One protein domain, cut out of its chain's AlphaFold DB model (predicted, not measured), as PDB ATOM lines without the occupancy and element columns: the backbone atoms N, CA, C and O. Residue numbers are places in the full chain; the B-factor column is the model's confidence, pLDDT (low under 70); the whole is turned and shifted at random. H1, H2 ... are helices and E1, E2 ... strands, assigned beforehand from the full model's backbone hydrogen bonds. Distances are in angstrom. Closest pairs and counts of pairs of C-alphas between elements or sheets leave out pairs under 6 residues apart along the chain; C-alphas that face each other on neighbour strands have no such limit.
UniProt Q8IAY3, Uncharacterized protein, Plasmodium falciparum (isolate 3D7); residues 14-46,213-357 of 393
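AT A GLANCE: This is residues 14 to 46 and 213 to 357 of the 393 residues of an uncharacterized protein of Plasmodium falciparum (isolate 3D7) (UniProt Q8IAY3). Two sheets face each other as a sandwich: E3 E5 E6 E11 E12, curled like part of a barrel, and E8 E9 E10 E13. E3 bends sharply into E4, which makes a two-strand ribbon with E7, while hairpin E1 and E2 and short helix H1 lie towards one end of the longest axis. The printed part has 178 residues, with one named helix and 13 named strands in the order E1 E2 H1 E3 to E13; the class is mostly strand, with 85 residues, under half, in named elements. The curled sheet is mixed and the other sheets are antiparallel. The whole is compact, with a radius of gyration of the C-alphas of 17.0 A and spans of 58 by 47 by 28 A.

HOW THE PARTS SIT: Look first at the hairpin of E1, residues 29 to 31, and E2, residues 36 to 38, where N 30 and O 37 are 2.8 A apart, within hydrogen-bond range. H1, residues 42 to 45, is on neither sheet of the sandwich; it is too short for an O i to N i+4 pair, and its one O i to N i+3 pair is within range. After the cut, read the strongly twisted sheet, strand beside strand, as E3, residues 214 to 219, E5, residues 240 to 246, E6, residues 250 to 257, E11, residues 312 to 322, and E12, residues 330 to 332. Within hydrogen-bond range are N 217 and O 243 at 2.9 A, N 252 and O 244 at 2.8 A, N 253 and O 314 at 3.0 A across the parallel pair E6 and E11, and N 321 and O 331 at 2.9 A. E3 runs on at 81 degrees into E4, residues 221 to 226, which is antiparallel to E7, residues 261 to 266, with N 224 and O 263 at 2.8 A. Next find the meander, each strand the antiparallel neighbour of the one before, of E8, residues 271 to 277, E9, residues 282 to 289, and E10, residues 292 to 299, with N 274 and O 286 at 3.0 A and N 285 and O 296 at 2.8 A. E13, residues 338 to 342, is antiparallel to E10, with N 295 and O 339 at 2.9 A. Across the sandwich, two sheets face to face with strands at 26 degrees, the closest C-alphas of E10 and E11 are those of Tyr 296 and Ala 316, 7.0 A apart.

IN THESE COORDINATES: Find C-alpha 29 at (183.435, 269.239, 299.081), where E1 begins. E11, the longest strand, runs 31.4 A from C-alpha 312 at (153.745, 266.539, 317.625); E10 measures 22.7 A and E9 22.1 A. E13 ends at C-alpha 342, (176.308, 256.369, 298.929).

THE WHOLE: The C-alphas farthest apart are those of Asp 14 and Lys 232, at 58.3 A. Residues 47 to 212 are not printed, and C-alphas 46 and 213 are 22.4 A apart across this cut. The links E4 to E5 and E10 to E11 are long. Residues 229 to 235 have pLDDT under 70.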
ATOM      1  N   ASP A  14     180.827 288.266 295.405       86.34
ATOM      2  CA  ASP A  14     179.600 287.786 294.740       86.34
ATOM      3  C   ASP A  14     179.718 286.372 294.137       86.34
ATOM      4  O   ASP A  14     178.712 285.678 293.945       86.34
ATOM      5  N   ASN A  15     180.946 285.935 293.843       87.34
ATOM      6  CA  ASN A  15     181.274 284.607 293.320       87.34
ATOM      7  C   ASN A  15     181.425 283.530 294.412       87.34
ATOM      8  O   ASN A  15     181.641 282.364 294.082       87.34
ATOM      9  N   ALA A  16     181.304 283.884 295.695       91.72
ATOM     10  CA  ALA A  16     181.359 282.944 296.809       91.72
ATOM     11  C   ALA A  16     180.058 282.130 296.894       91.72
ATOM     12  O   ALA A  16     179.192 282.369 297.736       91.72
ATOM     13  N   LYS A  17     179.888 281.182 295.972       92.56
ATOM     14  CA  LYS A  17     178.715 280.309 295.883       92.56
ATOM     15  C   LYS A  17     179.142 278.872 295.631       92.56
ATOM     16  O   LYS A  17     180.142 278.611 294.966       92.56
ATOM     17  N   THR A  18     178.365 277.941 296.166       93.73
ATOM     18  CA  THR A  18     178.441 276.530 295.793       93.73
ATOM     19  C   THR A  18     177.967 276.327 294.354       93.73
ATOM     20  O   THR A  18     177.152 277.122 293.879       93.73
ATOM     21  N   PRO A  19     178.406 275.252 293.679       94.34
ATOM     22  CA  PRO A  19     177.854 274.846 292.388       94.34
ATOM     23  C   PRO A  19     176.330 274.666 292.426       94.34
ATOM     24  O   PRO A  19     175.786 274.216 293.434       94.34
ATOM     25  N   ASP A  20     175.644 274.969 291.321       93.26
ATOM     26  CA  ASP A  20     174.172 274.946 291.246       93.26
ATOM     27  C   ASP A  20     173.563 273.549 291.461       93.26
ATOM     28  O   ASP A  20     172.422 273.423 291.901       93.26
ATOM     29  N   ASN A  21     174.317 272.488 291.158       95.76
ATOM     30  CA  ASN A  21     173.909 271.099 291.379       95.76
ATOM     31  C   ASN A  21     174.217 270.583 292.796       95.76
ATOM     32  O   ASN A  21     173.854 269.451 293.110       95.76
ATOM     33  N   ALA A  22     174.897 271.363 293.643       96.93
ATOM     34  CA  ALA A  22     175.198 270.954 295.008       96.93
ATOM     35  C   ALA A  22     173.912 270.865 295.840       96.93
ATOM     36  O   ALA A  22     173.228 271.863 296.067       96.93
ATOM     37  N   VAL A  23     173.606 269.669 296.340       97.62
ATOM     38  CA  VAL A  23     172.457 269.425 297.223       97.62
ATOM     39  C   VAL A  23     172.850 269.686 298.675       97.62
ATOM     40  O   VAL A  23     172.161 270.403 299.402       97.62
ATOM     41  N   ILE A  24     173.998 269.148 299.077       97.23
ATOM     42  CA  ILE A  24     174.618 269.353 300.387       97.23
ATOM     43  C   ILE A  24     176.118 269.573 300.210       97.23
ATOM     44  O   ILE A  24     176.703 269.138 299.216       97.23
ATOM     45  N   TRP A  25     176.765 270.217 301.172       95.52
ATOM     46  CA  TRP A  25     178.217 270.369 301.166       95.52
ATOM     47  C   TRP A  25     178.789 270.465 302.570       95.52
ATOM     48  O   TRP A  25     178.077 270.714 303.538       95.52
ATOM     49  N   ASN A  26     180.092 270.270 302.666       94.32
ATOM     50  CA  ASN A  26     180.879 270.576 303.843       94.32
ATOM     51  C   ASN A  26     181.969 271.591 303.472       94.32
ATOM     52  O   ASN A  26     181.938 272.158 302.381       94.32
ATOM     53  N   GLN A  27     182.931 271.841 304.358       90.16
ATOM     54  CA  GLN A  27     183.951 272.857 304.086       90.16
ATOM     55  C   GLN A  27     184.820 272.564 302.851       90.16
ATOM     56  O   GLN A  27     185.278 273.506 302.232       90.16
ATOM     57  N   PHE A  28     185.027 271.304 302.455       92.63
ATOM     58  CA  PHE A  28     185.972 270.938 301.387       92.63
ATOM     59  C   PHE A  28     185.317 270.443 300.097       92.63
ATOM     60  O   PHE A  28     185.952 270.423 299.043       92.63
ATOM     61  N   GLN A  29     184.076 269.972 300.168       94.10
ATOM     62  CA  GLN A  29     183.435 269.239 299.081       94.10
ATOM     63  C   GLN A  29     181.915 269.333 299.141       94.10
ATOM     64  O   GLN A  29     181.323 269.545 300.199       94.10
ATOM     65  N   TYR A  30     181.283 269.137 297.992       95.59
ATOM     66  CA  TYR A  30     179.837 269.096 297.839       95.59
ATOM     67  C   TYR A  30     179.378 267.743 297.298       95.59
ATOM     68  O   TYR A  30     180.161 266.997 296.713       95.59
ATOM     69  N   CYS A  31     178.100 267.435 297.490       96.11
ATOM     70  CA  CYS A  31     177.448 266.242 296.980       96.11
ATOM     71  C   CYS A  31     176.185 266.617 296.199       96.11
ATOM     72  O   CYS A  31     175.395 267.451 296.645       96.11
ATOM     73  N   ASP A  32     175.991 265.981 295.046       95.61
ATOM     74  CA  ASP A  32     174.818 266.120 294.170       95.61
ATOM     75  C   ASP A  32     173.885 264.888 294.230       95.61
ATOM     76  O   ASP A  32     173.124 264.624 293.302       95.61
ATOM     77  N   GLU A  33     173.988 264.107 295.313       92.59
ATOM     78  CA  GLU A  33     173.400 262.772 295.529       92.59
ATOM     79  C   GLU A  33     174.009 261.620 294.704       92.59
ATOM     80  O   GLU A  33     173.778 260.462 295.053       92.59
ATOM     81  N   LYS A  34     174.819 261.884 293.667       91.97
ATOM     82  CA  LYS A  34     175.514 260.839 292.884       91.97
ATOM     83  C   LYS A  34     176.943 260.592 293.352       91.97
ATOM     84  O   LYS A  34     177.470 259.499 293.157       91.97
ATOM     85  N   GLY A  35     177.579 261.601 293.935       93.79
ATOM     86  CA  GLY A  35     178.955 261.515 294.410       93.79
ATOM     87  C   GLY A  35     179.377 262.749 295.193       93.79
ATOM     88  O   GLY A  35     178.616 263.706 295.318       93.79
ATOM     89  N   TRP A  36     180.594 262.705 295.730       94.80
ATOM     90  CA  TRP A  36     181.253 263.845 296.363       94.80
ATOM     91  C   TRP A  36     182.288 264.454 295.415       94.80
ATOM     92  O   TRP A  36     183.025 263.731 294.744       94.80
ATOM     93  N   TYR A  37     182.352 265.781 295.381       94.98
ATOM     94  CA  TYR A  37     183.212 266.555 294.489       94.98
ATOM     95  C   TYR A  37     183.871 267.701 295.255       94.98
ATOM     96  O   TYR A  37     183.231 268.352 296.080       94.98
ATOM     97  N   SER A  38     185.140 267.982 294.967       94.25
ATOM     98  CA  SER A  38     185.885 269.053 295.637       94.25
ATOM     99  C   SER A  38     185.289 270.438 295.374       94.25
ATOM    100  O   SER A  38     184.897 270.761 294.251       94.25
ATOM    101  N   LEU A  39     185.285 271.286 296.404       92.90
ATOM    102  CA  LEU A  39     184.965 272.707 296.306       92.90
ATOM    103  C   LEU A  39     186.247 273.503 296.035       92.90
ATOM    104  O   LEU A  39     187.082 273.696 296.917       92.90
ATOM    105  N   SER A  40     186.412 273.978 294.799       90.72
ATOM    106  CA  SER A  40     187.592 274.760 294.404       90.72
ATOM    107  C   SER A  40     187.676 276.124 295.096       90.72
ATOM    108  O   SER A  40     188.773 276.634 295.274       90.72
ATOM    109  N   ASN A  41     186.536 276.691 295.496       91.94
ATOM    110  CA  ASN A  41     186.392 277.968 296.202       91.94
ATOM    111  C   ASN A  41     186.026 277.776 297.688       91.94
ATOM    112  O   ASN A  41     185.212 278.521 298.237       91.94
ATOM    113  N   HIS A  42     186.538 276.709 298.314       90.69
ATOM    114  CA  HIS A  42     186.192 276.330 299.689       90.69
ATOM    115  C   HIS A  42     186.428 277.457 300.697       90.69
ATOM    116  O   HIS A  42     185.576 277.694 301.555       90.69
ATOM    117  N   ASP A  43     187.537 278.186 300.560       88.39
ATOM    118  CA  ASP A  43     187.843 279.317 301.423       88.39
ATOM    119  C   ASP A  43     186.781 280.406 301.289       88.39
ATOM    120  O   ASP A  43     186.355 280.969 302.287       88.39
ATOM    121  N   GLU A  44     186.260 280.705 300.106       89.13
ATOM    122  CA  GLU A  44     185.262 281.759 299.927       89.13
ATOM    123  C   GLU A  44     183.902 281.402 300.545       89.13
ATOM    124  O   GLU A  44     183.230 282.282 301.087       89.13
ATOM    125  N   ILE A  45     183.521 280.122 300.524       90.24
ATOM    126  CA  ILE A  45     182.208 279.627 300.988       90.24
ATOM    127  C   ILE A  45     182.220 279.019 302.396       90.24
ATOM    128  O   ILE A  45     181.177 278.557 302.867       90.24
ATOM    129  N   ALA A  46     183.375 279.010 303.062       90.79
ATOM    130  CA  ALA A  46     183.535 278.453 304.396       90.79
ATOM    131  C   ALA A  46     182.564 279.071 305.414       90.79
ATOM    132  O   ALA A  46     182.248 280.267 305.383       90.79
ATOM    133  N   TRP A 213     162.688 277.921 307.813       97.53
ATOM    134  CA  TRP A 213     161.537 277.091 308.159       97.53
ATOM    135  C   TRP A 213     161.613 276.434 309.545       97.53
ATOM    136  O   TRP A 213     160.615 275.866 309.983       97.53
ATOM    137  N   GLY A 214     162.762 276.467 310.226       98.15
ATOM    138  CA  GLY A 214     162.966 275.735 311.478       98.15
ATOM    139  C   GLY A 214     164.436 275.588 311.855       98.15
ATOM    140  O   GLY A 214     165.262 276.438 311.511       98.15
ATOM    141  N   HIS A 215     164.768 274.517 312.577       98.67
ATOM    142  CA  HIS A 215     166.119 274.276 313.095       98.67
ATOM    143  C   HIS A 215     166.392 272.807 313.401       98.67
ATOM    144  O   HIS A 215     165.476 272.002 313.542       98.67
ATOM    145  N   ILE A 216     167.673 272.461 313.528       98.60
ATOM    146  CA  ILE A 216     168.129 271.139 313.971       98.60
ATOM    147  C   ILE A 216     168.984 271.320 315.221       98.60
ATOM    148  O   ILE A 216     169.948 272.080 315.189       98.60
ATOM    149  N   ILE A 217     168.641 270.613 316.298       97.81
ATOM    150  CA  ILE A 217     169.406 270.577 317.550       97.81
ATOM    151  C   ILE A 217     170.288 269.332 317.550       97.81
ATOM    152  O   ILE A 217     169.767 268.216 317.449       97.81
ATOM    153  N   ILE A 218     171.601 269.527 317.661       96.96
ATOM    154  CA  ILE A 218     172.612 268.490 317.449       96.96
ATOM    155  C   ILE A 218     173.575 268.483 318.643       96.96
ATOM    156  O   ILE A 218     174.263 269.479 318.858       96.96
ATOM    157  N   PRO A 219     173.647 267.412 319.444       95.28
ATOM    158  CA  PRO A 219     174.670 267.273 320.476       95.28
ATOM    159  C   PRO A 219     176.059 267.114 319.839       95.28
ATOM    160  O   PRO A 219     176.215 266.354 318.886       95.28
ATOM    161  N   LYS A 220     177.082 267.787 320.370       94.48
ATOM    162  CA  LYS A 220     178.464 267.634 319.882       94.48
ATOM    163  C   LYS A 220     179.011 266.233 320.157       94.48
ATOM    164  O   LYS A 220     179.671 265.658 319.303       94.48
ATOM    165  N   GLU A 221     178.659 265.671 321.309       92.88
ATOM    166  CA  GLU A 221     179.098 264.350 321.765       92.88
ATOM    167  C   GLU A 221     177.909 263.525 322.279       92.88
ATOM    168  O   GLU A 221     177.042 264.028 323.001       92.88
ATOM    169  N   LEU A 222     177.873 262.237 321.937       90.77
ATOM    170  CA  LEU A 222     176.819 261.292 322.314       90.77
ATOM    171  C   LEU A 222     177.408 259.932 322.685       90.77
ATOM    172  O   LEU A 222     178.233 259.410 321.950       90.77
ATOM    173  N   GLU A 223     176.900 259.277 323.732       90.76
ATOM    174  CA  GLU A 223     177.093 257.830 323.922       90.76
ATOM    175  C   GLU A 223     175.786 257.111 323.641       90.76
ATOM    176  O   GLU A 223     174.860 257.065 324.457       90.76
ATOM    177  N   ILE A 224     175.716 256.545 322.444       91.16
ATOM    178  CA  ILE A 224     174.614 255.702 322.020       91.16
ATOM    179  C   ILE A 224     174.577 254.465 322.908       91.16
ATOM    180  O   ILE A 224     175.569 253.755 323.044       91.16
ATOM    181  N   LYS A 225     173.402 254.191 323.480       89.62
ATOM    182  CA  LYS A 225     173.093 253.026 324.318       89.62
ATOM    183  C   LYS A 225     171.872 252.337 323.744       89.62
ATOM    184  O   LYS A 225     170.735 252.656 324.106       89.62
ATOM    185  N   LEU A 226     172.107 251.388 322.846       88.11
ATOM    186  CA  LEU A 226     171.053 250.536 322.308       88.11
ATOM    187  C   LEU A 226     170.961 249.271 323.172       88.11
ATOM    188  O   LEU A 226     171.945 248.540 323.282       88.11
ATOM    189  N   PRO A 227     169.823 248.996 323.830       81.88
ATOM    190  CA  PRO A 227     169.647 247.770 324.601       81.88
ATOM    191  C   PRO A 227     169.437 246.551 323.689       81.88
ATOM    192  O   PRO A 227     169.024 246.680 322.538       81.88
ATOM    193  N   SER A 228     169.653 245.345 324.229       73.03
ATOM    194  CA  SER A 228     169.215 244.110 323.558       73.03
ATOM    195  C   SER A 228     167.689 244.077 323.448       73.03
ATOM    196  O   SER A 228     167.014 244.400 324.431       73.03
ATOM    197  N   PRO A 229     167.126 243.611 322.319       65.02
ATOM    198  CA  PRO A 229     165.701 243.303 322.239       65.02
ATOM    199  C   PRO A 229     165.290 242.322 323.352       65.02
ATOM    200  O   PRO A 229     165.946 241.302 323.550       65.02
ATOM    201  N   GLY A 230     164.222 242.628 324.099       62.43
ATOM    202  CA  GLY A 230     163.608 241.712 325.077       62.43
ATOM    203  C   GLY A 230     164.188 241.691 326.503       62.43
ATOM    204  O   GLY A 230     163.553 241.116 327.385       62.43
ATOM    205  N   LEU A 231     165.326 242.337 326.786       58.35
ATOM    206  CA  LEU A 231     165.880 242.444 328.150       58.35
ATOM    207  C   LEU A 231     165.367 243.706 328.873       58.35
ATOM    208  O   LEU A 231     165.493 244.817 328.358       58.35
ATOM    209  N   LYS A 232     164.825 243.551 330.095       56.51
ATOM    210  CA  LYS A 232     164.536 244.678 331.008       56.51
ATOM    211  C   LYS A 232     165.868 245.235 331.555       56.51
ATOM    212  O   LYS A 232     166.738 244.469 331.952       56.51
ATOM    213  N   LEU A 233     166.032 246.558 331.477       52.28
ATOM    214  CA  LEU A 233     167.304 247.300 331.385       52.28
ATOM    215  C   LEU A 233     168.272 247.208 332.581       52.28
ATOM    216  O   LEU A 233     167.870 247.341 333.732       52.28
ATOM    217  N   ILE A 234     169.572 247.212 332.258       57.91
ATOM    218  CA  ILE A 234     170.568 248.040 332.959       57.91
ATOM    219  C   ILE A 234     170.679 249.343 332.136       57.91
ATOM    220  O   ILE A 234     171.199 249.311 331.023       57.91
ATOM    221  N   GLY A 235     170.146 250.472 332.625       66.89
ATOM    222  CA  GLY A 235     170.329 251.815 332.025       66.89
ATOM    223  C   GLY A 235     169.160 252.397 331.204       66.89
ATOM    224  O   GLY A 235     168.093 251.807 331.110       66.89
ATOM    225  N   LYS A 236     169.340 253.599 330.630       78.45
ATOM    226  CA  LYS A 236     168.362 254.304 329.765       78.45
ATOM    227  C   LYS A 236     168.794 254.187 328.299       78.45
ATOM    228  O   LYS A 236     169.974 254.363 328.010       78.45
ATOM    229  N   LYS A 237     167.855 253.925 327.376       86.70
ATOM    230  CA  LYS A 237     168.131 253.932 325.926       86.70
ATOM    231  C   LYS A 237     168.557 255.336 325.477       86.70
ATOM    232  O   LYS A 237     167.846 256.300 325.766       86.70
ATOM    233  N   ILE A 238     169.666 255.423 324.748       91.06
ATOM    234  CA  ILE A 238     170.148 256.647 324.097       91.06
ATOM    235  C   ILE A 238     170.331 256.317 322.620       91.06
ATOM    236  O   ILE A 238     171.220 255.552 322.265       91.06
ATOM    237  N   ASP A 239     169.432 256.820 321.780       93.32
ATOM    238  CA  ASP A 239     169.387 256.498 320.350       93.32
ATOM    239  C   ASP A 239     169.241 257.721 319.444       93.32
ATOM    240  O   ASP A 239     169.320 257.582 318.230       93.32
ATOM    241  N   THR A 240     168.990 258.901 320.013       95.44
ATOM    242  CA  THR A 240     168.664 260.116 319.264       95.44
ATOM    243  C   THR A 240     169.943 260.880 318.931       95.44
ATOM    244  O   THR A 240     170.634 261.322 319.841       95.44
ATOM    245  N   LEU A 241     170.216 261.049 317.638       95.72
ATOM    246  CA  LEU A 241     171.352 261.801 317.101       95.72
ATOM    247  C   LEU A 241     171.075 263.302 317.033       95.72
ATOM    248  O   LEU A 241     171.964 264.112 317.238       95.72
ATOM    249  N   ALA A 242     169.835 263.678 316.720       97.33
ATOM    250  CA  ALA A 242     169.423 265.069 316.588       97.33
ATOM    251  C   ALA A 242     167.899 265.201 316.688       97.33
ATOM    252  O   ALA A 242     167.157 264.221 316.537       97.33
ATOM    253  N   ILE A 243     167.429 266.431 316.884       97.83
ATOM    254  CA  ILE A 243     166.015 266.791 316.746       97.83
ATOM    255  C   ILE A 243     165.883 267.813 315.623       97.83
ATOM    256  O   ILE A 243     166.382 268.928 315.751       97.83
ATOM    257  N   VAL A 244     165.170 267.455 314.554       98.42
ATOM    258  CA  VAL A 244     164.702 268.422 313.553       98.42
ATOM    259  C   VAL A 244     163.396 269.016 314.063       98.42
ATOM    260  O   VAL A 244     162.441 268.280 314.312       98.42
ATOM    261  N   SER A 245     163.355 270.329 314.245       98.11
ATOM    262  CA  SER A 245     162.175 271.057 314.696       98.11
ATOM    263  C   SER A 245     161.630 271.927 313.573       98.11
ATOM    264  O   SER A 245     162.362 272.697 312.948       98.11
ATOM    265  N   ILE A 246     160.330 271.804 313.331       97.69
ATOM    266  CA  ILE A 246     159.565 272.651 312.423       97.69
ATOM    267  C   ILE A 246     158.517 273.338 313.301       97.69
ATOM    268  O   ILE A 246     157.481 272.739 313.615       97.69
ATOM    269  N   PRO A 247     158.799 274.568 313.761       96.09
ATOM    270  CA  PRO A 247     157.889 275.292 314.629       96.09
ATOM    271  C   PRO A 247     156.516 275.504 313.965       96.09
ATOM    272  O   PRO A 247     156.435 275.629 312.738       96.09
ATOM    273  N   PRO A 248     155.438 275.614 314.759       94.65
ATOM    274  CA  PRO A 248     155.446 275.586 316.223       94.65
ATOM    275  C   PRO A 248     155.539 274.195 316.877       94.65
ATOM    276  O   PRO A 248     155.932 274.134 318.040       94.65
ATOM    277  N   ASN A 249     155.181 273.096 316.195       95.91
ATOM    278  CA  ASN A 249     154.839 271.854 316.910       95.91
ATOM    279  C   ASN A 249     155.521 270.573 316.441       95.91
ATOM    280  O   ASN A 249     155.467 269.590 317.184       95.91
ATOM    281  N   ILE A 250     156.070 270.505 315.228       97.36
ATOM    282  CA  ILE A 250     156.587 269.238 314.694       97.36
ATOM    283  C   ILE A 250     158.033 269.053 315.149       97.36
ATOM    284  O   ILE A 250     158.900 269.850 314.805       97.36
ATOM    285  N   HIS A 251     158.311 267.962 315.860       97.24
ATOM    286  CA  HIS A 251     159.675 267.578 316.222       97.24
ATOM    287  C   HIS A 251     159.959 266.149 315.773       97.24
ATOM    288  O   HIS A 251     159.256 265.208 316.149       97.24
ATOM    289  N   ILE A 252     161.013 265.973 314.988       97.87
ATOM    290  CA  ILE A 252     161.426 264.697 314.418       97.87
ATOM    291  C   ILE A 252     162.718 264.282 315.110       97.87
ATOM    292  O   ILE A 252     163.774 264.873 314.898       97.87
ATOM    293  N   HIS A 253     162.637 263.247 315.942       97.65
ATOM    294  CA  HIS A 253     163.827 262.651 316.539       97.65
ATOM    295  C   HIS A 253     164.513 261.749 315.516       97.65
ATOM    296  O   HIS A 253     163.949 260.728 315.114       97.65
ATOM    297  N   VAL A 254     165.731 262.094 315.124       98.07
ATOM    298  CA  VAL A 254     166.553 261.263 314.240       98.07
ATOM    299  C   VAL A 254     167.246 260.221 315.102       98.07
ATOM    300  O   VAL A 254     168.032 260.574 315.978       98.07
ATOM    301  N   LYS A 255     166.894 258.947 314.922       96.56
ATOM    302  CA  LYS A 255     167.257 257.854 315.829       96.56
ATOM    303  C   LYS A 255     167.981 256.728 315.114       96.56
ATOM    304  O   LYS A 255     167.538 256.305 314.051       96.56
ATOM    305  N   LEU A 256     169.003 256.169 315.754       95.21
ATOM    306  CA  LEU A 256     169.568 254.875 315.372       95.21
ATOM    307  C   LEU A 256     168.636 253.740 315.819       95.21
ATOM    308  O   LEU A 256     168.194 253.686 316.970       95.21
ATOM    309  N   ASP A 257     168.334 252.825 314.902       93.58
ATOM    310  CA  ASP A 257     167.506 251.645 315.144       93.58
ATOM    311  C   ASP A 257     168.292 250.389 314.761       93.58
ATOM    312  O   ASP A 257     168.344 249.991 313.599       93.58
ATOM    313  N   GLY A 258     168.954 249.788 315.744       90.92
ATOM    314  CA  GLY A 258     169.915 248.721 315.502       90.92
ATOM    315  C   GLY A 258     170.128 247.796 316.701       90.92
ATOM    316  O   GLY A 258     169.400 247.876 317.698       90.92
ATOM    317  N   PRO A 259     171.104 246.879 316.597       87.54
ATOM    318  CA  PRO A 259     171.406 245.887 317.623       87.54
ATOM    319  C   PRO A 259     171.993 246.520 318.891       87.54
ATOM    320  O   PRO A 259     172.356 247.694 318.914       87.54
ATOM    321  N   LYS A 260     172.108 245.720 319.963       87.03
ATOM    322  CA  LYS A 260     172.688 246.176 321.234       87.03
ATOM    323  C   LYS A 260     174.095 246.724 321.024       87.03
ATOM    324  O   LYS A 260     174.964 245.997 320.547       87.03
ATOM    325  N   CYS A 261     174.336 247.944 321.486       88.72
ATOM    326  CA  CYS A 261     175.657 248.555 321.456       88.72
ATOM    327  C   CYS A 261     175.802 249.654 322.509       88.72
ATOM    328  O   CYS A 261     174.816 250.252 322.950       88.72
ATOM    329  N   ILE A 262     177.056 249.931 322.860       88.76
ATOM    330  CA  ILE A 262     177.477 251.180 323.487       88.76
ATOM    331  C   ILE A 262     178.547 251.766 322.573       88.76
ATOM    332  O   ILE A 262     179.506 251.063 322.258       88.76
ATOM    333  N   ARG A 263     178.356 252.997 322.099       89.99
ATOM    334  CA  ARG A 263     179.329 253.677 321.236       89.99
ATOM    335  C   ARG A 263     179.296 255.179 321.478       89.99
ATOM    336  O   ARG A 263     178.220 255.773 321.434       89.99
ATOM    337  N   LYS A 264     180.475 255.764 321.686       91.37
ATOM    338  CA  LYS A 264     180.669 257.212 321.687       91.37
ATOM    339  C   LYS A 264     180.741 257.724 320.253       91.37
ATOM    340  O   LYS A 264     181.320 257.050 319.405       91.37
ATOM    341  N   LEU A 265     180.107 258.859 320.010       91.77
ATOM    342  CA  LEU A 265     180.047 259.542 318.731       91.77
ATOM    343  C   LEU A 265     180.365 261.018 318.937       91.77
ATOM    344  O   LEU A 265     179.795 261.646 319.834       91.77
ATOM    345  N   GLU A 266     181.183 261.564 318.052       92.12
ATOM    346  CA  GLU A 266     181.492 262.984 317.951       92.12
ATOM    347  C   GLU A 266     180.945 263.553 316.632       92.12
ATOM    348  O   GLU A 266     181.108 262.981 315.548       92.12
ATOM    349  N   TYR A 267     180.242 264.682 316.712       93.54
ATOM    350  CA  TYR A 267     179.729 265.382 315.539       93.54
ATOM    351  C   TYR A 267     180.880 265.974 314.713       93.54
ATOM    352  O   TYR A 267     181.756 266.643 315.249       93.54
ATOM    353  N   GLY A 268     180.843 265.796 313.391       92.46
ATOM    354  CA  GLY A 268     181.910 266.232 312.482       92.46
ATOM    355  C   GLY A 268     183.034 265.211 312.296       92.46
ATOM    356  O   GLY A 268     183.830 265.371 311.365       92.46
ATOM    357  N   GLN A 269     183.053 264.161 313.124       90.20
ATOM    358  CA  GLN A 269     183.928 263.000 312.990       90.20
ATOM    359  C   GLN A 269     183.116 261.738 312.666       90.20
ATOM    360  O   GLN A 269     183.196 261.219 311.560       90.20
ATOM    361  N   ASP A 270     182.280 261.263 313.593       90.91
ATOM    362  CA  ASP A 270     181.499 260.036 313.392       90.91
ATOM    363  C   ASP A 270     180.228 260.275 312.574       90.91
ATOM    364  O   ASP A 270     179.749 259.380 311.867       90.91
ATOM    365  N   TYR A 271     179.643 261.470 312.708       93.95
ATOM    366  CA  TYR A 271     178.406 261.808 312.022       93.95
ATOM    367  C   TYR A 271     178.239 263.300 311.728       93.95
ATOM    368  O   TYR A 271     178.670 264.171 312.480       93.95
ATOM    369  N   ASN A 272     177.505 263.594 310.656       96.07
ATOM    370  CA  ASN A 272     176.991 264.915 310.331       96.07
ATOM    371  C   ASN A 272     175.537 264.831 309.887       96.07
ATOM    372  O   ASN A 272     175.092 263.822 309.341       96.07
ATOM    373  N   ILE A 273     174.802 265.923 310.076       97.81
ATOM    374  CA  ILE A 273     173.393 265.988 309.716       97.81
ATOM    375  C   ILE A 273     173.016 267.364 309.182       97.81
ATOM    376  O   ILE A 273     173.481 268.394 309.665       97.81
ATOM    377  N   THR A 274     172.134 267.369 308.190       98.42
ATOM    378  CA  THR A 274     171.422 268.559 307.734       98.42
ATOM    379  C   THR A 274     170.030 268.175 307.247       98.42
ATOM    380  O   THR A 274     169.699 266.991 307.159       98.42
ATOM    381  N   ALA A 275     169.191 269.158 306.944       98.71
ATOM    382  CA  ALA A 275     167.866 268.901 306.401       98.71
ATOM    383  C   ALA A 275     167.459 269.968 305.390       98.71
ATOM    384  O   ALA A 275     167.806 271.141 305.533       98.71
ATOM    385  N   ILE A 276     166.697 269.543 304.388       98.64
ATOM    386  CA  ILE A 276     166.138 270.387 303.338       98.64
ATOM    387  C   ILE A 276     164.624 270.249 303.416       98.64
ATOM    388  O   ILE A 276     164.087 269.148 303.314       98.64
ATOM    389  N   LYS A 277     163.915 271.366 303.584       98.12
ATOM    390  CA  LYS A 277     162.458 271.376 303.462       98.12
ATOM    391  C   LYS A 277     162.115 271.360 301.977       98.12
ATOM    392  O   LYS A 277     162.285 272.377 301.300       98.12
ATOM    393  N   SER A 278     161.727 270.188 301.477       96.79
ATOM    394  CA  SER A 278     161.502 269.910 300.055       96.79
ATOM    395  C   SER A 278     160.107 270.338 299.589       96.79
ATOM    396  O   SER A 278     159.924 270.663 298.418       96.79
ATOM    397  N   SER A 279     159.133 270.424 300.501       97.59
ATOM    398  CA  SER A 279     157.790 270.945 300.216       97.59
ATOM    399  C   SER A 279     157.179 271.644 301.440       97.59
ATOM    400  O   SER A 279     157.846 271.879 302.451       97.59
ATOM    401  N   GLU A 280     155.895 272.013 301.391       95.95
ATOM    402  CA  GLU A 280     155.181 272.524 302.566       95.95
ATOM    403  C   GLU A 280     155.153 271.504 303.722       95.95
ATOM    404  O   GLU A 280     155.314 271.899 304.881       95.95
ATOM    405  N   SER A 281     155.036 270.216 303.395       96.84
ATOM    406  CA  SER A 281     154.804 269.099 304.317       96.84
ATOM    407  C   SER A 281     155.939 268.076 304.379       96.84
ATOM    408  O   SER A 281     155.834 267.117 305.142       96.84
ATOM    409  N   ASP A 282     156.996 268.255 303.585       98.32
ATOM    410  CA  ASP A 282     158.079 267.282 303.440       98.32
ATOM    411  C   ASP A 282     159.436 267.872 303.823       98.32
ATOM    412  O   ASP A 282     159.751 269.033 303.528       98.32
ATOM    413  N   VAL A 283     160.239 267.050 304.495       98.57
ATOM    414  CA  VAL A 283     161.621 267.339 304.869       98.57
ATOM    415  C   VAL A 283     162.496 266.136 304.547       98.57
ATOM    416  O   VAL A 283     162.247 265.026 305.019       98.57
ATOM    417  N   ASP A 284     163.563 266.400 303.806       98.59
ATOM    418  CA  ASP A 284     164.611 265.443 303.489       98.59
ATOM    419  C   ASP A 284     165.761 265.638 304.480       98.59
ATOM    420  O   ASP A 284     166.376 266.705 304.539       98.59
ATOM    421  N   ILE A 285     166.043 264.620 305.287       98.71
ATOM    422  CA  ILE A 285     167.106 264.637 306.294       98.71
ATOM    423  C   ILE A 285     168.310 263.890 305.728       98.71
ATOM    424  O   ILE A 285     168.236 262.686 305.483       98.71
ATOM    425  N   TYR A 286     169.423 264.596 305.555       98.46
ATOM    426  CA  TYR A 286     170.674 264.026 305.071       98.46
ATOM    427  C   TYR A 286     171.589 263.751 306.253       98.46
ATOM    428  O   TYR A 286     171.855 264.650 307.052       98.46
ATOM    429  N   ILE A 287     172.068 262.515 306.359       97.33
ATOM    430  CA  ILE A 287     172.975 262.088 307.423       97.33
ATOM    431  C   ILE A 287     174.195 261.435 306.785       97.33
ATOM    432  O   ILE A 287     174.061 260.464 306.045       97.33
ATOM    433  N   LEU A 288     175.373 261.955 307.105       95.71
ATOM    434  CA  LEU A 288     176.646 261.296 306.842       95.71
ATOM    435  C   LEU A 288     177.057 260.577 308.128       95.71
ATOM    436  O   LEU A 288     177.129 261.220 309.170       95.71
ATOM    437  N   PHE A 289     177.240 259.261 308.087       94.21
ATOM    438  CA  PHE A 289     177.516 258.442 309.272       94.21
ATOM    439  C   PHE A 289     178.361 257.231 308.881       94.21
ATOM    440  O   PHE A 289     177.966 256.474 307.993       94.21
ATOM    441  N   ASP A 290     179.502 257.014 309.544       90.06
ATOM    442  CA  ASP A 290     180.418 255.889 309.266       90.06
ATOM    443  C   ASP A 290     180.731 255.714 307.767       90.06
ATOM    444  O   ASP A 290     180.679 254.606 307.228       90.06
ATOM    445  N   GLY A 291     180.972 256.815 307.051       89.22
ATOM    446  CA  GLY A 291     181.259 256.775 305.614       89.22
ATOM    447  C   GLY A 291     180.066 256.417 304.710       89.22
ATOM    448  O   GLY A 291     180.275 256.176 303.519       89.22
ATOM    449  N   HIS A 292     178.835 256.410 305.236       93.82
ATOM    450  CA  HIS A 292     177.598 256.287 304.461       93.82
ATOM    451  C   HIS A 292     176.868 257.627 304.388       93.82
ATOM    452  O   HIS A 292     176.718 258.303 305.405       93.82
ATOM    453  N   LEU A 293     176.332 257.968 303.217       96.45
ATOM    454  CA  LEU A 293     175.393 259.077 303.056       96.45
ATOM    455  C   LEU A 293     173.968 258.537 302.936       96.45
ATOM    456  O   LEU A 293     173.634 257.806 302.002       96.45
ATOM    457  N   LEU A 294     173.122 258.934 303.879       97.62
ATOM    458  CA  LEU A 294     171.722 258.548 303.973       97.62
ATOM    459  C   LEU A 294     170.827 259.744 303.666       97.62
ATOM    460  O   LEU A 294     171.114 260.862 304.094       97.62
ATOM    461  N   LYS A 295     169.698 259.477 303.013       98.34
ATOM    462  CA  LYS A 295     168.588 260.419 302.864       98.34
ATOM    463  C   LYS A 295     167.336 259.815 303.478       98.34
ATOM    464  O   LYS A 295     166.863 258.775 303.014       98.34
ATOM    465  N   TYR A 296     166.808 260.456 304.514       98.67
ATOM    466  CA  TYR A 296     165.538 260.093 305.127       98.67
ATOM    467  C   TYR A 296     164.447 261.079 304.699       98.67
ATOM    468  O   TYR A 296     164.500 262.255 305.049       98.67
ATOM    469  N   GLU A 297     163.447 260.595 303.974       98.37
ATOM    470  CA  GLU A 297     162.308 261.370 303.476       98.37
ATOM    471  C   GLU A 297     161.184 261.329 304.524       98.37
ATOM    472  O   GLU A 297     160.654 260.263 304.858       98.37
ATOM    473  N   PHE A 298     160.834 262.483 305.096       98.27
ATOM    474  CA  PHE A 298     159.796 262.587 306.117       98.27
ATOM    475  C   PHE A 298     158.670 263.529 305.692       98.27
ATOM    476  O   PHE A 298     158.893 264.718 305.488       98.27
ATOM    477  N   SER A 299     157.446 263.002 305.673       97.79
ATOM    478  CA  SER A 299     156.219 263.764 305.433       97.79
ATOM    479  C   SER A 299     155.406 263.912 306.717       97.79
ATOM    480  O   SER A 299     155.272 262.956 307.491       97.79
ATOM    481  N   PHE A 300     154.798 265.080 306.926       96.30
ATOM    482  CA  PHE A 300     153.913 265.351 308.062       96.30
ATOM    483  C   PHE A 300     152.609 266.036 307.657       96.30
ATOM    484  O   PHE A 300     152.496 266.689 306.626       96.30
ATOM    485  N   ASP A 301     151.600 265.910 308.519       95.62
ATOM    486  CA  ASP A 301     150.331 266.611 308.358       95.62
ATOM    487  C   ASP A 301     150.461 268.066 308.832       95.62
ATOM    488  O   ASP A 301     150.613 268.333 310.028       95.62
ATOM    489  N   ILE A 302     150.341 269.018 307.903       95.23
ATOM    490  CA  ILE A 302     150.419 270.461 308.183       95.23
ATOM    491  C   ILE A 302     149.396 270.928 309.231       95.23
ATOM    492  O   ILE A 302     149.632 271.905 309.937       95.23
ATOM    493  N   ARG A 303     148.273 270.213 309.403       95.74
ATOM    494  CA  ARG A 303     147.241 270.547 310.402       95.74
ATOM    495  C   ARG A 303     147.726 270.349 311.834       95.74
ATOM    496  O   ARG A 303     147.131 270.926 312.742       95.74
ATOM    497  N   LEU A 304     148.767 269.539 312.037       95.13
ATOM    498  CA  LEU A 304     149.419 269.354 313.333       95.13
ATOM    499  C   LEU A 304     150.360 270.523 313.662       95.13
ATOM    500  O   LEU A 304     150.610 270.790 314.836       95.13
ATOM    501  N   ASN A 305     150.822 271.269 312.654       95.23
ATOM    502  CA  ASN A 305     151.761 272.376 312.823       95.23
ATOM    503  C   ASN A 305     151.086 273.750 313.000       95.23
ATOM    504  O   ASN A 305     151.598 274.766 312.541       95.23
ATOM    505  N   LYS A 306     149.914 273.794 313.641       94.18
ATOM    506  CA  LYS A 306     149.197 275.049 313.915       94.18
ATOM    507  C   LYS A 306     149.384 275.510 315.367       94.18
ATOM    508  O   LYS A 306     149.389 274.649 316.242       94.18
ATOM    509  N   PRO A 307     149.472 276.819 315.668       91.25
ATOM    510  CA  PRO A 307     149.762 277.318 317.021       91.25
ATOM    511  C   PRO A 307     148.833 276.802 318.132       91.25
ATOM    512  O   PRO A 307     149.260 276.663 319.272       91.25
ATOM    513  N   GLU A 308     147.572 276.505 317.814       91.68
ATOM    514  CA  GLU A 308     146.585 275.972 318.758       91.68
ATOM    515  C   GLU A 308     146.729 274.467 319.042       91.68
ATOM    516  O   GLU A 308     146.036 273.923 319.904       91.68
ATOM    517  N   LYS A 309     147.581 273.763 318.291       92.05
ATOM    518  CA  LYS A 309     147.827 272.331 318.470       92.05
ATOM    519  C   LYS A 309     148.939 272.096 319.482       92.05
ATOM    520  O   LYS A 309     149.828 272.916 319.673       92.05
ATOM    521  N   GLY A 310     148.870 270.937 320.131       90.09
ATOM    522  CA  GLY A 310     149.946 270.463 320.987       90.09
ATOM    523  C   GLY A 310     151.156 270.003 320.177       90.09
ATOM    524  O   GLY A 310     151.086 269.786 318.967       90.09
ATOM    525  N   ARG A 311     152.260 269.793 320.890       91.46
ATOM    526  CA  ARG A 311     153.501 269.249 320.343       91.46
ATOM    527  C   ARG A 311     153.268 267.904 319.641       91.46
ATOM    528  O   ARG A 311     152.706 266.988 320.239       91.46
ATOM    529  N   SER A 312     153.773 267.767 318.419       95.06
ATOM    530  CA  SER A 312     153.745 266.539 317.625       95.06
ATOM    531  C   SER A 312     155.139 265.920 317.562       95.06
ATOM    532  O   SER A 312     156.076 266.505 317.017       95.06
ATOM    533  N   LEU A 313     155.288 264.731 318.145       95.47
ATOM    534  CA  LEU A 313     156.565 264.026 318.238       95.47
ATOM    535  C   LEU A 313     156.624 262.892 317.217       95.47
ATOM    536  O   LEU A 313     155.800 261.978 317.231       95.47
ATOM    537  N   HIS A 314     157.649 262.925 316.378       96.79
ATOM    538  CA  HIS A 314     157.905 261.945 315.334       96.79
ATOM    539  C   HIS A 314     159.299 261.340 315.494       96.79
ATOM    540  O   HIS A 314     160.110 261.757 316.327       96.79
ATOM    541  N   SER A 315     159.598 260.298 314.722       96.33
ATOM    542  CA  SER A 315     160.933 259.707 314.702       96.33
ATOM    543  C   SER A 315     161.318 259.275 313.294       96.33
ATOM    544  O   SER A 315     160.560 258.557 312.645       96.33
ATOM    545  N   ALA A 316     162.510 259.680 312.864       97.89
ATOM    546  CA  ALA A 316     163.189 259.159 311.688       97.89
ATOM    547  C   ALA A 316     164.136 258.048 312.150       97.89
ATOM    548  O   ALA A 316     165.096 258.317 312.868       97.89
ATOM    549  N   LYS A 317     163.819 256.791 311.827       96.84
ATOM    550  CA  LYS A 317     164.572 255.623 312.307       96.84
ATOM    551  C   LYS A 317     165.562 255.155 311.247       96.84
ATOM    552  O   LYS A 317     165.152 254.652 310.202       96.84
ATOM    553  N   LEU A 318     166.845 255.293 311.544       97.40
ATOM    554  CA  LEU A 318     167.955 254.848 310.713       97.40
ATOM    555  C   LEU A 318     168.267 253.398 311.074       97.40
ATOM    556  O   LEU A 318     168.900 253.133 312.098       97.40
ATOM    557  N   LYS A 319     167.767 252.458 310.269       96.66
ATOM    558  CA  LYS A 319     168.004 251.037 310.520       96.66
ATOM    559  C   LYS A 319     169.459 250.688 310.263       96.66
ATOM    560  O   LYS A 319     169.978 251.010 309.196       96.66
ATOM    561  N   CYS A 320     170.095 250.002 311.203       94.73
ATOM    562  CA  CYS A 320     171.483 249.588 311.057       94.73
ATOM    563  C   CYS A 320     171.788 248.231 311.701       94.73
ATOM    564  O   CYS A 320     171.063 247.737 312.565       94.73
ATOM    565  N   ILE A 321     172.895 247.635 311.267       93.34
ATOM    566  CA  ILE A 321     173.509 246.432 311.840       93.34
ATOM    567  C   ILE A 321     174.994 246.691 312.119       93.34
ATOM    568  O   ILE A 321     175.589 247.595 311.537       93.34
ATOM    569  N   ASN A 322     175.611 245.889 312.982       86.00
ATOM    570  CA  ASN A 322     177.054 245.889 313.236       86.00
ATOM    571  C   ASN A 322     177.705 244.619 312.657       86.00
ATOM    572  O   ASN A 322     177.107 243.545 312.687       86.00
ATOM    573  N   LYS A 323     178.945 244.721 312.152       74.60
ATOM    574  CA  LYS A 323     179.708 243.552 311.658       74.60
ATOM    575  C   LYS A 323     180.361 242.736 312.778       74.60
ATOM    576  O   LYS A 323     180.574 241.538 312.621       74.60
ATOM    577  N   SER A 324     180.708 243.381 313.889       76.54
ATOM    578  CA  SER A 324     181.559 242.836 314.953       76.54
ATOM    579  C   SER A 324     180.926 242.986 316.334       76.54
ATOM    580  O   SER A 324     180.053 243.826 316.544       76.54
ATOM    581  N   LYS A 325     181.384 242.174 317.299       72.19
ATOM    582  CA  LYS A 325     180.940 242.248 318.704       72.19
ATOM    583  C   LYS A 325     181.236 243.614 319.336       72.19
ATOM    584  O   LYS A 325     180.396 244.131 320.065       72.19
ATOM    585  N   GLU A 326     182.401 244.182 319.035       78.32
ATOM    586  CA  GLU A 326     182.744 245.570 319.350       78.32
ATOM    587  C   GLU A 326     182.243 246.460 318.215       78.32
ATOM    588  O   GLU A 326     182.623 246.268 317.057       78.32
ATOM    589  N   VAL A 327     181.333 247.383 318.519       79.64
ATOM    590  CA  VAL A 327     180.699 248.230 317.504       79.64
ATOM    591  C   VAL A 327     181.607 249.409 317.191       79.64
ATOM    592  O   VAL A 327     181.549 250.433 317.862       79.64
ATOM    593  N   THR A 328     182.439 249.248 316.165       84.37
ATOM    594  CA  THR A 328     183.280 250.324 315.618       84.37
ATOM    595  C   THR A 328     182.612 251.056 314.459       84.37
ATOM    596  O   THR A 328     182.926 252.207 314.201       84.37
ATOM    597  N   SER A 329     181.686 250.398 313.761       88.41
ATOM    598  CA  SER A 329     180.933 250.966 312.643       88.41
ATOM    599  C   SER A 329     179.582 250.275 312.478       88.41
ATOM    600  O   SER A 329     179.396 249.110 312.858       88.41
ATOM    601  N   PHE A 330     178.641 251.000 311.889       91.27
ATOM    602  CA  PHE A 330     177.336 250.521 311.476       91.27
ATOM    603  C   PHE A 330     177.273 250.363 309.956       91.27
ATOM    604  O   PHE A 330     177.829 251.154 309.202       91.27
ATOM    605  N   ILE A 331     176.537 249.350 309.503       92.63
ATOM    606  CA  ILE A 331     176.033 249.277 308.131       92.63
ATOM    607  C   ILE A 331     174.561 249.646 308.180       92.63
ATOM    608  O   ILE A 331     173.786 249.010 308.902       92.63
ATOM    609  N   PHE A 332     174.171 250.645 307.405       95.39
ATOM    610  CA  PHE A 332     172.779 251.060 307.321       95.39
ATOM    611  C   PHE A 332     171.984 250.175 306.365       95.39
ATOM    612  O   PHE A 332     172.522 249.577 305.436       95.39
ATOM    613  N   GLN A 333     170.686 250.072 306.624       96.08
ATOM    614  CA  GLN A 333     169.734 249.336 305.806       96.08
ATOM    615  C   GLN A 333     168.708 250.301 305.234       96.08
ATOM    616  O   GLN A 333     168.155 251.137 305.955       96.08
ATOM    617  N   GLU A 334     168.408 250.139 303.951       97.22
ATOM    618  CA  GLU A 334     167.329 250.890 303.333       97.22
ATOM    619  C   GLU A 334     165.981 250.550 303.967       97.22
ATOM    620  O   GLU A 334     165.700 249.431 304.412       97.22
ATOM    621  N   THR A 335     165.114 251.551 303.998       97.03
ATOM    622  CA  THR A 335     163.714 251.397 304.375       97.03
ATOM    623  C   THR A 335     162.855 252.190 303.408       97.03
ATOM    624  O   THR A 335     163.370 252.975 302.619       97.03
ATOM    625  N   LYS A 336     161.529 252.061 303.515       96.90
ATOM    626  CA  LYS A 336     160.589 252.848 302.704       96.90
ATOM    627  C   LYS A 336     160.904 254.355 302.699       96.90
ATOM    628  O   LYS A 336     160.698 254.998 301.681       96.90
ATOM    629  N   ASN A 337     161.392 254.883 303.822       97.70
ATOM    630  CA  ASN A 337     161.648 256.310 304.005       97.70
ATOM    631  C   ASN A 337     163.143 256.644 304.089       97.70
ATOM    632  O   ASN A 337     163.470 257.799 304.298       97.70
ATOM    633  N   CYS A 338     164.051 255.666 304.010       98.19
ATOM    634  CA  CYS A 338     165.490 255.886 304.182       98.19
ATOM    635  C   CYS A 338     166.246 255.223 303.038       98.19
ATOM    636  O   CYS A 338     166.269 253.993 302.965       98.19
ATOM    637  N   LYS A 339     166.871 256.029 302.185       97.76
ATOM    638  CA  LYS A 339     167.704 255.581 301.065       97.76
ATOM    639  C   LYS A 339     169.174 255.731 301.423       97.76
ATOM    640  O   LYS A 339     169.553 256.703 302.083       97.76
ATOM    641  N   ILE A 340     169.996 254.790 300.975       97.15
ATOM    642  CA  ILE A 340     171.451 254.906 301.066       97.15
ATOM    643  C   ILE A 340     171.912 255.497 299.737       97.15
ATOM    644  O   ILE A 340     171.964 254.797 298.732       97.15
ATOM    645  N   LEU A 341     172.211 256.797 299.717       96.68
ATOM    646  CA  LEU A 341     172.664 257.470 298.497       96.68
ATOM    647  C   LEU A 341     174.062 256.989 298.106       96.68
ATOM    648  O   LEU A 341     174.320 256.687 296.946       96.68
ATOM    649  N   LEU A 342     174.950 256.875 299.097       94.86
ATOM    650  CA  LEU A 342     176.308 256.369 298.929       94.86
ATOM    651  C   LEU A 342     176.633 255.438 300.096       94.86
ATOM    652  O   LEU A 342     176.650 255.856 301.254       94.86
ATOM    653  N   GLY A 343     176.862 254.159 299.789       92.16
ATOM    654  CA  GLY A 343     177.127 253.125 300.793       92.16
ATOM    655  C   GLY A 343     178.582 253.039 301.263       92.16
ATOM    656  O   GLY A 343     178.908 252.216 302.110       92.16
ATOM    657  N   SER A 344     179.472 253.825 300.665       88.72
ATOM    658  CA  SER A 344     180.903 253.858 300.962       88.72
ATOM    659  C   SER A 344     181.535 255.093 300.320       88.72
ATOM    660  O   SER A 344     180.859 255.844 299.611       88.72
ATOM    661  N   ASN A 345     182.840 255.288 300.550       85.02
ATOM    662  CA  ASN A 345     183.645 256.373 299.975       85.02
ATOM    663  C   ASN A 345     183.097 257.775 300.266       85.02
ATOM    664  O   ASN A 345     183.409 258.723 299.547       85.02
ATOM    665  N   CYS A 346     182.277 257.913 301.309       91.55
ATOM    666  CA  CYS A 346     181.942 259.229 301.805       91.55
ATOM    667  C   CYS A 346     183.088 259.754 302.680       91.55
ATOM    668  O   CYS A 346     183.840 258.967 303.260       91.55
ATOM    669  N   PRO A 347     183.201 261.077 302.805       86.86
ATOM    670  CA  PRO A 347     184.180 261.713 303.674       86.86
ATOM    671  C   PRO A 347     184.045 261.226 305.126       86.86
ATOM    672  O   PRO A 347     182.920 261.100 305.610       86.86
ATOM    673  N   SER A 348     185.164 260.951 305.806       77.23
ATOM    674  CA  SER A 348     185.171 260.344 307.151       77.23
ATOM    675  C   SER A 348     185.812 261.184 308.256       77.23
ATOM    676  O   SER A 348     185.590 260.871 309.415       77.23
ATOM    677  N   ASP A 349     186.577 262.233 307.940       74.59
ATOM    678  CA  ASP A 349     187.364 262.962 308.943       74.59
ATOM    679  C   ASP A 349     187.359 264.476 308.700       74.59
ATOM    680  O   ASP A 349     187.397 264.930 307.553       74.59
ATOM    681  N   ASN A 350     187.352 265.257 309.789       71.26
ATOM    682  CA  ASN A 350     187.444 266.725 309.794       71.26
ATOM    683  C   ASN A 350     186.463 267.409 308.833       71.26
ATOM    684  O   ASN A 350     186.800 268.339 308.094       71.26
ATOM    685  N   LEU A 351     185.222 266.935 308.839       73.16
ATOM    686  CA  LEU A 351     184.213 267.333 307.863       73.16
ATOM    687  C   LEU A 351     183.658 268.727 308.144       73.16
ATOM    688  O   LEU A 351     183.176 269.399 307.235       73.16
ATOM    689  N   GLY A 352     183.743 269.184 309.392       86.56
ATOM    690  CA  GLY A 352     183.047 270.386 309.829       86.56
ATOM    691  C   GLY A 352     181.540 270.142 309.826       86.56
ATOM    692  O   GLY A 352     181.085 269.098 310.284       86.56
ATOM    693  N   HIS A 353     180.754 271.092 309.321       95.93
ATOM    694  CA  HIS A 353     179.295 270.976 309.265       95.93
ATOM    695  C   HIS A 353     178.791 270.565 307.886       95.93
ATOM    696  O   HIS A 353     179.331 270.995 306.870       95.93
ATOM    697  N   LEU A 354     177.688 269.811 307.863       96.39
ATOM    698  CA  LEU A 354     176.933 269.559 306.642       96.39
ATOM    699  C   LEU A 354     175.910 270.683 306.419       96.39
ATOM    700  O   LEU A 354     175.019 270.927 307.237       96.39
ATOM    701  N   LEU A 355     176.053 271.381 305.303       97.01
ATOM    702  CA  LEU A 355     175.307 272.573 304.921       97.01
ATOM    703  C   LEU A 355     174.462 272.297 303.676       97.01
ATOM    704  O   LEU A 355     174.694 271.330 302.951       97.01
ATOM    705  N   ASN A 356     173.470 273.151 303.443       97.09
ATOM    706  CA  ASN A 356     172.677 273.179 302.222       97.09
ATOM    707  C   ASN A 356     172.219 274.618 301.933       97.09
ATOM    708  O   ASN A 356     172.403 275.519 302.755       97.09
ATOM    709  N   SER A 357     171.609 274.848 300.769       96.38
ATOM    710  CA  SER A 357     171.223 276.186 300.296       96.38
ATOM    711  C   SER A 357     170.165 276.889 301.156       96.38
ATOM    712  O   SER A 357     169.919 278.078 300.963       96.38
TER     713      SER A 357